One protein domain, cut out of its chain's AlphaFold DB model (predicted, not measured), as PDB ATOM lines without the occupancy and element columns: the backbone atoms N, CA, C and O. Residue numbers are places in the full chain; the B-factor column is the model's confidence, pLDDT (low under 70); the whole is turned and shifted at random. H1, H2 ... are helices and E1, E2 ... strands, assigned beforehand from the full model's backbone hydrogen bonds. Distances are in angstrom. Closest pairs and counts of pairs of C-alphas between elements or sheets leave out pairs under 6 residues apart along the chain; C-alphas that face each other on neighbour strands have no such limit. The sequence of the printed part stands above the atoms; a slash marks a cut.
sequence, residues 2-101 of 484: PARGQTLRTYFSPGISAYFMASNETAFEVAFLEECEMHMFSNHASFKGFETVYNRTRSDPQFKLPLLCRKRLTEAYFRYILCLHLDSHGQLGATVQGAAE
ATOM      1  N   PRO A   2      30.055 -26.869  29.296       42.38
ATOM      2  CA  PRO A   2      30.631 -27.227  28.011       42.38
ATOM      3  C   PRO A   2      29.944 -26.445  26.880       42.38
ATOM      4  O   PRO A   2      28.743 -26.576  26.685       42.38
ATOM      5  N   ALA A   3      30.715 -25.649  26.141       32.66
ATOM      6  CA  ALA A   3      30.522 -25.374  24.715       32.66
ATOM      7  C   ALA A   3      31.785 -24.663  24.203       32.66
ATOM      8  O   ALA A   3      31.984 -23.468  24.405       32.66
ATOM      9  N   ARG A   4      32.682 -25.443  23.594       43.28
ATOM     10  CA  ARG A   4      33.780 -24.942  22.763       43.28
ATOM     11  C   ARG A   4      33.176 -24.400  21.462       43.28
ATOM     12  O   ARG A   4      32.361 -25.094  20.863       43.28
ATOM     13  N   GLY A   5      33.626 -23.230  21.004       39.03
ATOM     14  CA  GLY A   5      33.557 -22.874  19.579       39.03
ATOM     15  C   GLY A   5      32.527 -21.835  19.122       39.03
ATOM     16  O   GLY A   5      31.960 -22.018  18.052       39.03
ATOM     17  N   GLN A   6      32.327 -20.723  19.843       37.78
ATOM     18  CA  GLN A   6      31.769 -19.500  19.237       37.78
ATOM     19  C   GLN A   6      32.665 -18.282  19.515       37.78
ATOM     20  O   GLN A   6      32.629 -17.647  20.564       37.78
ATOM     21  N   THR A   7      33.545 -18.070  18.540       39.28
ATOM     22  CA  THR A   7      34.165 -16.834  18.044       39.28
ATOM     23  C   THR A   7      33.735 -15.513  18.701       39.28
ATOM     24  O   THR A   7      32.639 -15.022  18.456       39.28
ATOM     25  N   LEU A   8      34.650 -14.916  19.482       41.25
ATOM     26  CA  LEU A   8      35.264 -13.571  19.327       41.25
ATOM     27  C   LEU A   8      34.468 -12.396  18.711       41.25
ATOM     28  O   LEU A   8      35.065 -11.431  18.245       41.25
ATOM     29  N   ARG A   9      33.137 -12.405  18.740       35.28
ATOM     30  CA  ARG A   9      32.283 -11.320  18.224       35.28
ATOM     31  C   ARG A   9      32.104 -10.135  19.184       35.28
ATOM     32  O   ARG A   9      31.336  -9.232  18.883       35.28
ATOM     33  N   THR A  10      32.786 -10.107  20.327       44.03
ATOM     34  CA  THR A  10      32.550  -9.121  21.402       44.03
ATOM     35  C   THR A  10      33.509  -7.931  21.436       44.03
ATOM     36  O   THR A  10      33.463  -7.153  22.384       44.03
ATOM     37  N   TYR A  11      34.352  -7.737  20.424       47.03
ATOM     38  CA  TYR A  11      35.443  -6.763  20.496       47.03
ATOM     39  C   TYR A  11      35.112  -5.373  19.925       47.03
ATOM     40  O   TYR A  11      35.977  -4.769  19.340       47.03
ATOM     41  N   PHE A  12      33.941  -4.799  20.213       51.53
ATOM     42  CA  PHE A  12      33.583  -3.386  19.936       51.53
ATOM     43  C   PHE A  12      32.878  -3.090  18.588       51.53
ATOM     44  O   PHE A  12      33.478  -2.937  17.536       51.53
ATOM     45  N   SER A  13      31.543  -2.975  18.669       34.31
ATOM     46  CA  SER A  13      30.637  -2.093  17.901       34.31
ATOM     47  C   SER A  13      29.252  -2.123  18.598       34.31
ATOM     48  O   SER A  13      29.043  -3.006  19.435       34.31
ATOM     49  N   PRO A  14      28.337  -1.156  18.368       40.28
ATOM     50  CA  PRO A  14      27.568  -0.458  19.406       40.28
ATOM     51  C   PRO A  14      26.628  -1.401  20.181       40.28
ATOM     52  O   PRO A  14      25.491  -1.674  19.811       40.28
ATOM     53  N   GLY A  15      27.176  -1.936  21.260       44.94
ATOM     54  CA  GLY A  15      26.640  -3.022  22.083       44.94
ATOM     55  C   GLY A  15      27.784  -3.667  22.865       44.94
ATOM     56  O   GLY A  15      27.766  -4.867  23.131       44.94
ATOM     57  N   ILE A  16      28.823  -2.859  23.125       53.62
ATOM     58  CA  ILE A  16      30.139  -3.234  23.627       53.62
ATOM     59  C   ILE A  16      29.933  -4.140  24.830       53.62
ATOM     60  O   ILE A  16      29.313  -3.742  25.817       53.62
ATOM     61  N   SER A  17      30.426  -5.373  24.721       60.41
ATOM     62  CA  SER A  17      30.469  -6.295  25.844       60.41
ATOM     63  C   SER A  17      31.052  -5.545  27.033       60.41
ATOM     64  O   SER A  17      32.184  -5.071  26.962       60.41
ATOM     65  N   ALA A  18      30.297  -5.453  28.132       81.44
ATOM     66  CA  ALA A  18      30.774  -4.845  29.373       81.44
ATOM     67  C   ALA A  18      32.079  -5.496  29.873       81.44
ATOM     68  O   ALA A  18      32.730  -4.949  30.756       81.44
ATOM     69  N   TYR A  19      32.471  -6.635  29.284       83.44
ATOM     70  CA  TYR A  19      33.641  -7.424  29.616       83.44
ATOM     71  C   TYR A  19      34.590  -7.632  28.422       83.44
ATOM     72  O   TYR A  19      34.182  -8.024  27.327       83.44
ATOM     73  N   PHE A  20      35.879  -7.458  28.683       84.81
ATOM     74  CA  PHE A  20      37.027  -7.799  27.858       84.81
ATOM     75  C   PHE A  20      37.592  -9.170  28.261       84.81
ATOM     76  O   PHE A  20      37.962  -9.387  29.418       84.81
ATOM     77  N   MET A  21      37.698 -10.100  27.310       83.75
ATOM     78  CA  MET A  21      38.209 -11.454  27.555       83.75
ATOM     79  C   MET A  21      39.731 -11.501  27.376       83.75
ATOM     80  O   MET A  21      40.235 -11.759  26.288       83.75
ATOM     81  N   ALA A  22      40.488 -11.292  28.453       82.62
ATOM     82  CA  ALA A  22      41.949 -11.347  28.393       82.62
ATOM     83  C   ALA A  22      42.490 -12.763  28.111       82.62
ATOM     84  O   ALA A  22      43.533 -12.912  27.476       82.62
ATOM     85  N   SER A  23      41.785 -13.798  28.578       82.25
ATOM     86  CA  SER A  23      42.061 -15.213  28.299       82.25
ATOM     87  C   SER A  23      40.775 -16.035  28.429       82.25
ATOM     88  O   SER A  23      39.756 -15.516  28.883       82.25
ATOM     89  N   ASN A  24      40.827 -17.334  28.112       78.44
ATOM     90  CA  ASN A  24      39.687 -18.248  28.275       78.44
ATOM     91  C   ASN A  24      39.156 -18.325  29.721       78.44
ATOM     92  O   ASN A  24      38.009 -18.709  29.930       78.44
ATOM     93  N   GLU A  25      39.978 -17.967  30.710       81.38
ATOM     94  CA  GLU A  25      39.639 -18.041  32.136       81.38
ATOM     95  C   GLU A  25      39.497 -16.666  32.798       81.38
ATOM     96  O   GLU A  25      39.166 -16.581  33.981       81.38
ATOM     97  N   THR A  26      39.804 -15.579  32.085       82.94
ATOM     98  CA  THR A  26      39.886 -14.244  32.687       82.94
ATOM     99  C   THR A  26      39.175 -13.214  31.831       82.94
ATOM    100  O   THR A  26      39.623 -12.905  30.725       82.94
ATOM    101  N   ALA A  27      38.127 -12.636  32.405       86.88
ATOM    102  CA  ALA A  27      37.411 -11.495  31.871       86.88
ATOM    103  C   ALA A  27      37.598 -10.290  32.799       86.88
ATOM    104  O   ALA A  27      37.687 -10.451  34.017       86.88
ATOM    105  N   PHE A  28      37.642  -9.097  32.226       88.69
ATOM    106  CA  PHE A  28      37.709  -7.831  32.947       88.69
ATOM    107  C   PHE A  28      36.601  -6.922  32.466       88.69
ATOM    108  O   PHE A  28      36.345  -6.886  31.273       88.69
ATOM    109  N   GLU A  29      35.965  -6.170  33.355       89.38
ATOM    110  CA  GLU A  29      35.050  -5.121  32.911       89.38
ATOM    111  C   GLU A  29      35.826  -4.075  32.096       89.38
ATOM    112  O   GLU A  29      36.904  -3.645  32.514       89.38
ATOM    113  N   VAL A  30      35.303  -3.666  30.938       89.00
ATOM    114  CA  VAL A  30      35.950  -2.645  30.092       89.00
ATOM    115  C   VAL A  30      36.099  -1.342  30.874       89.00
ATOM    116  O   VAL A  30      37.194  -0.793  30.930       89.00
ATOM    117  N   ALA A  31      35.046  -0.933  31.588       88.50
ATOM    118  CA  ALA A  31      35.059   0.242  32.457       88.50
ATOM    119  C   ALA A  31      36.178   0.189  33.515       88.50
ATOM    120  O   ALA A  31      36.799   1.203  33.820       88.50
ATOM    121  N   PHE A  32      36.491  -0.999  34.044       90.81
ATOM    122  CA  PHE A  32      37.593  -1.164  34.992       90.81
ATOM    123  C   PHE A  32      38.969  -1.007  34.325       90.81
ATOM    124  O   PHE A  32      39.896  -0.470  34.934       90.81
ATOM    125  N   LEU A  33      39.132  -1.462  33.079       92.81
ATOM    126  CA  LEU A  33      40.375  -1.263  32.325       92.81
ATOM    127  C   LEU A  33      40.566   0.206  31.921       92.81
ATOM    128  O   LEU A  33      41.687   0.705  32.012       92.81
ATOM    129  N   GLU A  34      39.487   0.904  31.569       90.94
ATOM    130  CA  GLU A  34      39.470   2.356  31.338       90.94
ATOM    131  C   GLU A  34      39.829   3.131  32.613       90.94
ATOM    132  O   GLU A  34      40.661   4.039  32.588       90.94
ATOM    133  N   GLU A  35      39.273   2.734  33.763       90.12
ATOM    134  CA  GLU A  35      39.636   3.306  35.062       90.12
ATOM    135  C   GLU A  35      41.119   3.069  35.374       90.12
ATOM    136  O   GLU A  35      41.828   3.992  35.789       90.12
ATOM    137  N   CYS A  36      41.625   1.858  35.120       91.25
ATOM    138  CA  CYS A  36      43.046   1.557  35.263       91.25
ATOM    139  C   CYS A  36      43.899   2.481  34.392       91.25
ATOM    140  O   CYS A  36      44.880   3.040  34.885       91.25
ATOM    141  N   GLU A  37      43.530   2.656  33.122       91.06
ATOM    142  CA  GLU A  37      44.199   3.561  32.191       91.06
ATOM    143  C   GLU A  37      44.244   4.981  32.779       91.06
ATOM    144  O   GLU A  37      45.320   5.501  33.085       91.06
ATOM    145  N   MET A  38      43.079   5.559  33.072       89.69
ATOM    146  CA  MET A  38      42.936   6.902  33.637       89.69
ATOM    147  C   MET A  38      43.774   7.110  34.908       89.69
ATOM    148  O   MET A  38      44.450   8.132  35.048       89.69
ATOM    149  N   HIS A  39      43.764   6.155  35.840       88.75
ATOM    150  CA  HIS A  39      44.527   6.247  37.086       88.75
ATOM    151  C   HIS A  39      46.039   6.061  36.878       88.75
ATOM    152  O   HIS A  39      46.828   6.649  37.623       88.75
ATOM    153  N   MET A  40      46.478   5.284  35.883       89.50
ATOM    154  CA  MET A  40      47.897   5.222  35.515       89.50
ATOM    155  C   MET A  40      48.381   6.560  34.966       89.50
ATOM    156  O   MET A  40      49.445   7.026  35.370       89.50
ATOM    157  N   PHE A  41      47.584   7.201  34.112       86.12
ATOM    158  CA  PHE A  41      47.919   8.488  33.506       86.12
ATOM    159  C   PHE A  41      47.862   9.644  34.504       86.12
ATOM    160  O   PHE A  41      48.820  10.403  34.633       86.12
ATOM    161  N   SER A  42      46.765   9.749  35.251       86.62
ATOM    162  CA  SER A  42      46.497  10.904  36.116       86.62
ATOM    163  C   SER A  42      47.187  10.792  37.473       86.62
ATOM    164  O   SER A  42      47.722  11.770  37.988       86.62
ATOM    165  N   ASN A  43      47.181   9.590  38.057       89.62
ATOM    166  CA  ASN A  43      47.619   9.361  39.437       89.62
ATOM    167  C   ASN A  43      48.933   8.583  39.527       89.62
ATOM    168  O   ASN A  43      49.399   8.291  40.629       89.62
ATOM    169  N   HIS A  44      49.524   8.211  38.386       90.50
ATOM    170  CA  HIS A  44      50.711   7.362  38.330       90.50
ATOM    171  C   HIS A  44      50.520   6.072  39.142       90.50
ATOM    172  O   HIS A  44      51.436   5.596  39.809       90.50
ATOM    173  N   ALA A  45      49.312   5.505  39.149       91.69
ATOM    174  CA  ALA A  45      49.038   4.265  39.863       91.69
ATOM    175  C   ALA A  45      49.804   3.094  39.223       91.69
ATOM    176  O   ALA A  45      50.024   3.063  38.020       91.69
ATOM    177  N   SER A  46      50.223   2.106  40.018       92.75
ATOM    178  CA  SER A  46      50.831   0.881  39.472       92.75
ATOM    179  C   SER A  46      49.863  -0.282  39.486       92.75
ATOM    180  O   SER A  46      48.997  -0.342  40.351       92.75
ATOM    181  N   PHE A  47      50.094  -1.276  38.625       92.81
ATOM    182  CA  PHE A  47      49.339  -2.535  38.637       92.81
ATOM    183  C   PHE A  47      49.318  -3.220  40.011       92.81
ATOM    184  O   PHE A  47      48.315  -3.817  40.377       92.81
ATOM    185  N   LYS A  48      50.391  -3.087  40.807       92.75
ATOM    186  CA  LYS A  48      50.407  -3.568  42.201       92.75
ATOM    187  C   LYS A  48      49.455  -2.762  43.098       92.75
ATOM    188  O   LYS A  48      48.841  -3.314  44.004       92.75
ATOM    189  N   GLY A  49      49.359  -1.455  42.863       92.38
ATOM    190  CA  GLY A  49      48.407  -0.578  43.541       92.38
ATOM    191  C   GLY A  49      46.966  -0.984  43.244       92.38
ATOM    192  O   GLY A  49      46.221  -1.232  44.186       92.38
ATOM    193  N   PHE A  50      46.613  -1.154  41.967       93.06
ATOM    194  CA  PHE A  50      45.279  -1.624  41.566       93.06
ATOM    195  C   PHE A  50      44.949  -2.997  42.140       93.06
ATOM    196  O   PHE A  50      43.892  -3.160  42.730       93.06
ATOM    197  N   GLU A  51      45.872  -3.956  42.044       93.81
ATOM    198  CA  GLU A  51      45.740  -5.272  42.679       93.81
ATOM    199  C   GLU A  51      45.423  -5.148  44.175       93.81
ATOM    200  O   GLU A  51      44.492  -5.776  44.668       93.81
ATOM    201  N   THR A  52      46.171  -4.310  44.898       93.00
ATOM    202  CA  THR A  52      45.993  -4.134  46.345       93.00
ATOM    203  C   THR A  52      44.639  -3.508  46.673       93.00
ATOM    204  O   THR A  52      43.970  -3.960  47.599       93.00
ATOM    205  N   VAL A  53      44.237  -2.471  45.932       90.25
ATOM    206  CA  VAL A  53      42.954  -1.785  46.136       90.25
ATOM    207  C   VAL A  53      41.799  -2.721  45.801       90.25
ATOM    208  O   VAL A  53      40.938  -2.916  46.649       90.25
ATOM    209  N   TYR A  54      41.828  -3.362  44.631       89.38
ATOM    210  CA  TYR A  54      40.802  -4.301  44.180       89.38
ATOM    211  C   TYR A  54      40.633  -5.470  45.153       89.38
ATOM    212  O   TYR A  54      39.522  -5.784  45.576       89.38
ATOM    213  N   ASN A  55      41.738  -6.099  45.562       90.94
ATOM    214  CA  ASN A  55      41.678  -7.235  46.478       90.94
ATOM    215  C   ASN A  55      41.198  -6.825  47.869       90.94
ATOM    216  O   ASN A  55      40.558  -7.629  48.530       90.94
ATOM    217  N   ARG A  56      41.467  -5.590  48.311       89.25
ATOM    218  CA  ARG A  56      40.967  -5.070  49.591       89.25
ATOM    219  C   ARG A  56      39.481  -4.728  49.537       89.25
ATOM    220  O   ARG A  56      38.774  -4.968  50.507       89.25
ATOM    221  N   THR A  57      39.007  -4.129  48.448       84.38
ATOM    222  CA  THR A  57      37.594  -3.747  48.315       84.38
ATOM    223  C   THR A  57      36.697  -4.951  48.067       84.38
ATOM    224  O   THR A  57      35.537  -4.926  48.462       84.38
ATOM    225  N   ARG A  58      37.227  -6.014  47.450       79.56
ATOM    226  CA  ARG A  58      36.474  -7.229  47.112       79.56
ATOM    227  C   ARG A  58      36.821  -8.460  47.951       79.56
ATOM    228  O   ARG A  58      36.319  -9.534  47.655       79.56
ATOM    229  N   SER A  59      37.605  -8.321  49.022       71.31
ATOM    230  CA  SER A  59      37.839  -9.397  50.003       71.31
ATOM    231  C   SER A  59      36.640  -9.675  50.921       71.31
ATOM    232  O   SER A  59      36.806 -10.317  51.957       71.31
ATOM    233  N   ASP A  60      35.448  -9.178  50.584       73.81
ATOM    234  CA  ASP A  60      34.235  -9.493  51.328       73.81
ATOM    235  C   ASP A  60      33.966 -11.007  51.228       73.81
ATOM    236  O   ASP A  60      33.797 -11.523  50.119       73.81
ATOM    237  N   PRO A  61      33.924 -11.740  52.356       73.38
ATOM    238  CA  PRO A  61      33.706 -13.183  52.360       73.38
ATOM    239  C   PRO A  61      32.385 -13.617  51.704       73.38
ATOM    240  O   PRO A  61      32.248 -14.795  51.363       73.38
ATOM    241  N   GLN A  62      31.427 -12.707  51.496       74.38
ATOM    242  CA  GLN A  62      30.188 -13.003  50.773       74.38
ATOM    243  C   GLN A  62      30.406 -13.213  49.270       74.38
ATOM    244  O   GLN A  62      29.711 -14.024  48.655       74.38
ATOM    245  N   PHE A  63      31.392 -12.544  48.672       69.62
ATOM    246  CA  PHE A  63      31.678 -12.648  47.248       69.62
ATOM    247  C   PHE A  63      32.923 -13.510  47.043       69.62
ATOM    248  O   PHE A  63      34.051 -13.063  47.223       69.62
ATOM    249  N   LYS A  64      32.734 -14.763  46.605       74.50
ATOM    250  CA  LYS A  64      33.829 -15.668  46.190       74.50
ATOM    251  C   LYS A  64      34.446 -15.242  44.849       74.50
ATOM    252  O   LYS A  64      34.552 -16.045  43.923       74.50
ATOM    253  N   LEU A  65      34.804 -13.970  44.710       77.38
ATOM    254  CA  LEU A  65      35.499 -13.478  43.531       77.38
ATOM    255  C   LEU A  65      36.980 -13.869  43.620       77.38
ATOM    256  O   LEU A  65      37.580 -13.789  44.694       77.38
ATOM    257  N   PRO A  66      37.588 -14.308  42.509       81.81
ATOM    258  CA  PRO A  66      39.006 -14.614  42.495       81.81
ATOM    259  C   PRO A  66      39.818 -13.351  42.789       81.81
ATOM    260  O   PRO A  66      39.523 -12.269  42.272       81.81
ATOM    261  N   LEU A  67      40.869 -13.510  43.595       87.94
ATOM    262  CA  LEU A  67      41.826 -12.439  43.840       87.94
ATOM    263  C   LEU A  67      42.474 -12.022  42.519       87.94
ATOM    264  O   LEU A  67      42.936 -12.851  41.727       87.94
ATOM    265  N   LEU A  68      42.526 -10.715  42.300       91.06
ATOM    266  CA  LEU A  68      43.232 -10.133  41.183       91.06
ATOM    267  C   LEU A  68      44.726 -10.372  41.369       91.06
ATOM    268  O   LEU A  68      45.285 -10.081  42.421       91.06
ATOM    269  N   CYS A  69      45.367 -10.899  40.333       91.69
ATOM    270  CA  CYS A  69      46.812 -11.049  40.274       91.69
ATOM    271  C   CYS A  69      47.378  -9.970  39.357       91.69
ATOM    272  O   CYS A  69      46.972  -9.864  38.195       91.69
ATOM    273  N   ARG A  70      48.375  -9.220  39.836       92.12
ATOM    274  CA  ARG A  70      49.064  -8.172  39.063       92.12
ATOM    275  C   ARG A  70      49.489  -8.633  37.674       92.12
ATOM    276  O   ARG A  70      49.324  -7.883  36.724       92.12
ATOM    277  N   LYS A  71      50.030  -9.850  37.546       90.75
ATOM    278  CA  LYS A  71      50.500 -10.376  36.252       90.75
ATOM    279  C   LYS A  71      49.350 -10.472  35.242       90.75
ATOM    280  O   LYS A  71      49.509 -10.021  34.113       90.75
ATOM    281  N   ARG A  72      48.199 -10.998  35.678       90.69
ATOM    282  CA  ARG A  72      46.984 -11.123  34.856       90.69
ATOM    283  C   ARG A  72      46.412  -9.752  34.492       90.69
ATOM    284  O   ARG A  72      46.058  -9.547  33.341       90.69
ATOM    285  N   LEU A  73      46.394  -8.810  35.439       92.81
ATOM    286  CA  LEU A  73      45.946  -7.438  35.180       92.81
ATOM    287  C   LEU A  73      46.819  -6.737  34.135       92.81
ATOM    288  O   LEU A  73      46.301  -6.155  33.190       92.81
ATOM    289  N   THR A  74      48.144  -6.798  34.292       92.50
ATOM    290  CA  THR A  74      49.076  -6.170  33.348       92.50
ATOM    291  C   THR A  74      48.910  -6.748  31.946       92.50
ATOM    292  O   THR A  74      48.903  -6.005  30.975       92.50
ATOM    293  N   GLU A  75      48.766  -8.068  31.826       90.88
ATOM    294  CA  GLU A  75      48.537  -8.713  30.536       90.88
ATOM    295  C   GLU A  75      47.192  -8.322  29.912       90.88
ATOM    296  O   GLU A  75      47.157  -7.954  28.741       90.88
ATOM    297  N   ALA A  76      46.112  -8.330  30.695       91.31
ATOM    298  CA  ALA A  76      44.798  -7.889  30.241       91.31
ATOM    299  C   ALA A  76      44.818  -6.441  29.745       91.31
ATOM    300  O   ALA A  76      44.284  -6.159  28.679       91.31
ATOM    301  N   TYR A  77      45.490  -5.551  30.478       93.31
ATOM    302  CA  TYR A  77      45.634  -4.153  30.095       93.31
ATOM    303  C   TYR A  77      46.346  -3.989  28.747       93.31
ATOM    304  O   TYR A  77      45.822  -3.321  27.864       93.31
ATOM    305  N   PHE A  78      47.510  -4.615  28.545       92.44
ATOM    306  CA  PHE A  78      48.229  -4.471  27.273       92.44
ATOM    307  C   PHE A  78      47.455  -5.056  26.091       92.44
ATOM    308  O   PHE A  78      47.455  -4.458  25.019       92.44
ATOM    309  N   ARG A  79      46.752  -6.177  26.287       89.94
ATOM    310  CA  ARG A  79      45.859  -6.730  25.258       89.94
ATOM    311  C   ARG A  79      44.706  -5.777  24.949       89.94
ATOM    312  O   ARG A  79      44.367  -5.602  23.789       89.94
ATOM    313  N   TYR A  80      44.130  -5.147  25.969       91.19
ATOM    314  CA  TYR A  80      43.063  -4.165  25.797       91.19
ATOM    315  C   TYR A  80      43.528  -2.956  24.984       91.19
ATOM    316  O   TYR A  80      42.889  -2.620  23.991       91.19
ATOM    317  N   ILE A  81      44.676  -2.364  25.327       89.88
ATOM    318  CA  ILE A  81      45.224  -1.235  24.560       89.88
ATOM    319  C   ILE A  81      45.568  -1.651  23.126       89.88
ATOM    320  O   ILE A  81      45.304  -0.896  22.193       89.88
ATOM    321  N   LEU A  82      46.106  -2.857  22.933       87.88
ATOM    322  CA  LEU A  82      46.355  -3.400  21.601       87.88
ATOM    323  C   LEU A  82      45.057  -3.533  20.789       87.88
ATOM    324  O   LEU A  82      45.023  -3.155  19.624       87.88
ATOM    325  N   CYS A  83      43.978  -4.027  21.399       87.25
ATOM    326  CA  CYS A  83      42.676  -4.113  20.743       87.25
ATOM    327  C   CYS A  83      42.128  -2.736  20.365       87.25
ATOM    328  O   CYS A  83      41.664  -2.586  19.240       87.25
ATOM    329  N   LEU A  84      42.221  -1.735  21.249       86.19
ATOM    330  CA  LEU A  84      41.819  -0.362  20.917       86.19
ATOM    331  C   LEU A  84      42.614   0.191  19.730       86.19
ATOM    332  O   LEU A  84      42.049   0.854  18.866       86.19
ATOM    333  N   HIS A  85      43.919  -0.093  19.679       85.44
ATOM    334  CA  HIS A  85      44.773   0.306  18.560       85.44
ATOM    335  C   HIS A  85      44.355  -0.379  17.259       85.44
ATOM    336  O   HIS A  85      44.187   0.277  16.238       85.44
ATOM    337  N   LEU A  86      44.146  -1.694  17.278       85.25
ATOM    338  CA  LEU A  86      43.698  -2.436  16.099       85.25
ATOM    339  C   LEU A  86      42.325  -1.959  15.609       85.25
ATOM    340  O   LEU A  86      42.104  -1.868  14.403       85.25
ATOM    341  N   ASP A  87      41.418  -1.643  16.533       86.56
ATOM    342  CA  ASP A  87      40.088  -1.124  16.223       86.56
ATOM    343  C   ASP A  87      40.158   0.257  15.563       86.56
ATOM    344  O   ASP A  87      39.565   0.464  14.504       86.56
ATOM    345  N   SER A  88      40.989   1.171  16.082       84.44
ATOM    346  CA  SER A  88      41.152   2.502  15.483       84.44
ATOM    347  C   SER A  88      41.721   2.475  14.059       84.44
ATOM    348  O   SER A  88      41.548   3.442  13.322       84.44
ATOM    349  N   HIS A  89      42.377   1.379  13.666       83.62
ATOM    350  CA  HIS A  89      42.912   1.162  12.317       83.62
ATOM    351  C   HIS A  89      42.028   0.242  11.457       83.62
ATOM    352  O   HIS A  89      42.401  -0.095  10.334       83.62
ATOM    353  N   GLY A  90      40.870  -0.203  11.963       86.94
ATOM    354  CA  GLY A  90      39.984  -1.136  11.260       86.94
ATOM    355  C   GLY A  90      40.583  -2.536  11.054       86.94
ATOM    356  O   GLY A  90      40.102  -3.297  10.218       86.94
ATOM    357  N   GLN A  91      41.630  -2.897  11.802       84.38
ATOM    358  CA  GLN A  91      42.373  -4.159  11.673       84.38
ATOM    359  C   GLN A  91      41.896  -5.255  12.635       84.38
ATOM    360  O   GLN A  91      42.399  -6.378  12.621       84.38
ATOM    361  N   LEU A  92      40.911  -4.955  13.476       81.25
ATOM    362  CA  LEU A  92      40.448  -5.856  14.525       81.25
ATOM    363  C   LEU A  92      39.882  -7.192  13.988       81.25
ATOM    364  O   LEU A  92      39.974  -8.222  14.653       81.25
ATOM    365  N   GLY A  93      39.332  -7.204  12.768       71.69
ATOM    366  CA  GLY A  93      38.587  -8.341  12.209       71.69
ATOM    367  C   GLY A  93      39.388  -9.618  11.912       71.69
ATOM    368  O   GLY A  93      38.770 -10.666  11.730       71.69
ATOM    369  N   ALA A  94      40.725  -9.575  11.875       59.41
ATOM    370  CA  ALA A  94      41.542 -10.709  11.420       59.41
ATOM    371  C   ALA A  94      42.312 -11.456  12.528       59.41
ATOM    372  O   ALA A  94      42.738 -12.587  12.302       59.41
ATOM    373  N   THR A  95      42.505 -10.874  13.720       59.62
ATOM    374  CA  THR A  95      43.685 -11.268  14.523       59.62
ATOM    375  C   THR A  95      43.525 -11.270  16.035       59.62
ATOM    376  O   THR A  95      44.500 -11.551  16.716       59.62
ATOM    377  N   VAL A  96      42.345 -11.044  16.618       61.91
ATOM    378  CA  VAL A  96      42.250 -10.946  18.094       61.91
ATOM    379  C   VAL A  96      42.664 -12.247  18.806       61.91
ATOM    380  O   VAL A  96      43.274 -12.200  19.873       61.91
ATOM    381  N   GLN A  97      42.411 -13.415  18.202       62.06
ATOM    382  CA  GLN A  97      42.827 -14.696  18.789       62.06
ATOM    383  C   GLN A  97      44.318 -15.007  18.586       62.06
ATOM    384  O   GLN A  97      44.912 -15.637  19.451       62.06
ATOM    385  N   GLY A  98      44.925 -14.541  17.488       64.81
ATOM    386  CA  GLY A  98      46.363 -14.702  17.226       64.81
ATOM    387  C   GLY A  98      47.224 -13.685  17.983       64.81
ATOM    388  O   GLY A  98      48.268 -14.035  18.529       64.81
ATOM    389  N   ALA A  99      46.728 -12.455  18.129       61.72
ATOM    390  CA  ALA A  99      47.384 -11.379  18.871       61.72
ATOM    391  C   ALA A  99      47.543 -11.700  20.367       61.72
ATOM    392  O   ALA A  99      48.411 -11.177  21.064       61.72
ATOM    393  N   ALA A 100      46.722 -12.623  20.873       60.28
ATOM    394  CA  ALA A 100      46.841 -13.175  22.212       60.28
ATOM    395  C   ALA A 100      48.107 -14.025  22.416       60.28
ATOM    396  O   ALA A 100      48.630 -14.067  23.532       60.28
ATOM    397  N   GLU A 101      48.574 -14.727  21.386       71.44
ATOM    398  CA  GLU A 101      49.718 -15.642  21.477       71.44
ATOM    399  C   GLU A 101      51.044 -14.913  21.224       71.44
ATOM    400  O   GLU A 101      52.076 -15.301  21.769       71.44
TER     401      GLU A 101
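Overview. This is residues 2 to 101 of the 484 residues of an uncharacterized protein of Chlamydomonas reinhardtii (UniProt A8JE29). A short hairpin of two strands, E1 and E2, lies in the middle of the model, and the long helix H3 runs past it, nearer to E1 than to E2. H1 leads off from the end of E2 about perpendicular to H3, H2 meets H3 at residues 70 to 74, and the little H4 lies near the later half of H3. The printed part has 100 residues with two named strands and four named helices, in the order E1, E2, H1, H2, H3, H4; the sheet's order is E1 - E2, antiparallel, and the class is mostly helix. It is compact, with a radius of gyration of the C-alphas of 14.6 A and spans of 39 by 39 by 27 A.

Along the chain. Find C-alpha 19 at (33.641, -7.424, 29.616), where E1 begins; it runs over residues 19 to 23, 11.5 A long. E2 follows at residues 26 to 29, 10.3 A long. H1, residues 30 to 43, is 19.2 A long, and H2, residues 47 to 57, is 15.3 A long. Look next at C-alpha 70 at (49.064, -8.172, 39.063): from there H3 runs over residues 70 to 88, 27.1 A, to C-alpha 88 at (41.152, 2.502, 15.483). H4 is residues 96 to 99, 5.2 A long.

Arrangement. Start at the hairpin E1 and E2, whose directions stand at 156 degrees; N 20 and O 28 are 2.7 A apart and N 28 and O 20 are 2.8 A apart, both within hydrogen-bond range. The closest C-alphas of E1 and H3 are those of Ala 22 and Ala 76, 4.8 A apart. H1 and H3 are close but not clearly touching, with the C-alphas of Leu 33 and Tyr 77 closest at 6.4 A, and stand about perpendicular at 79 degrees. H2 and H3 touch, closest at the C-alphas of Phe 47 and Arg 70, 5.7 A; they run opposite ways at a steep tilt of 69 degrees, only just short of about perpendicular. H1 and H2 are close but not clearly touching, closest at the C-alphas of Cys 36 and Phe 50, 7.4 A. H3 and H4 are close but not clearly touching, closest at the C-alphas of Cys 83 and Val 96, 7.3 A. H4 is apart from H1 and from H2. In H1, H2 and H3 every O i to N i+4 pair is within hydrogen-bond range; H4 is too short for such a pair.

Size, cuts and confidence. The two C-alphas farthest apart are those of Pro 61 and His 89, 43.5 A. The printed part has no cut, and the link from H2 to H3, 12 residues, is long. Look for low pLDDT, under 70, at residues 2 to 17, residue 63 and residues 94 to 100; the mean of the printed part is 77.8.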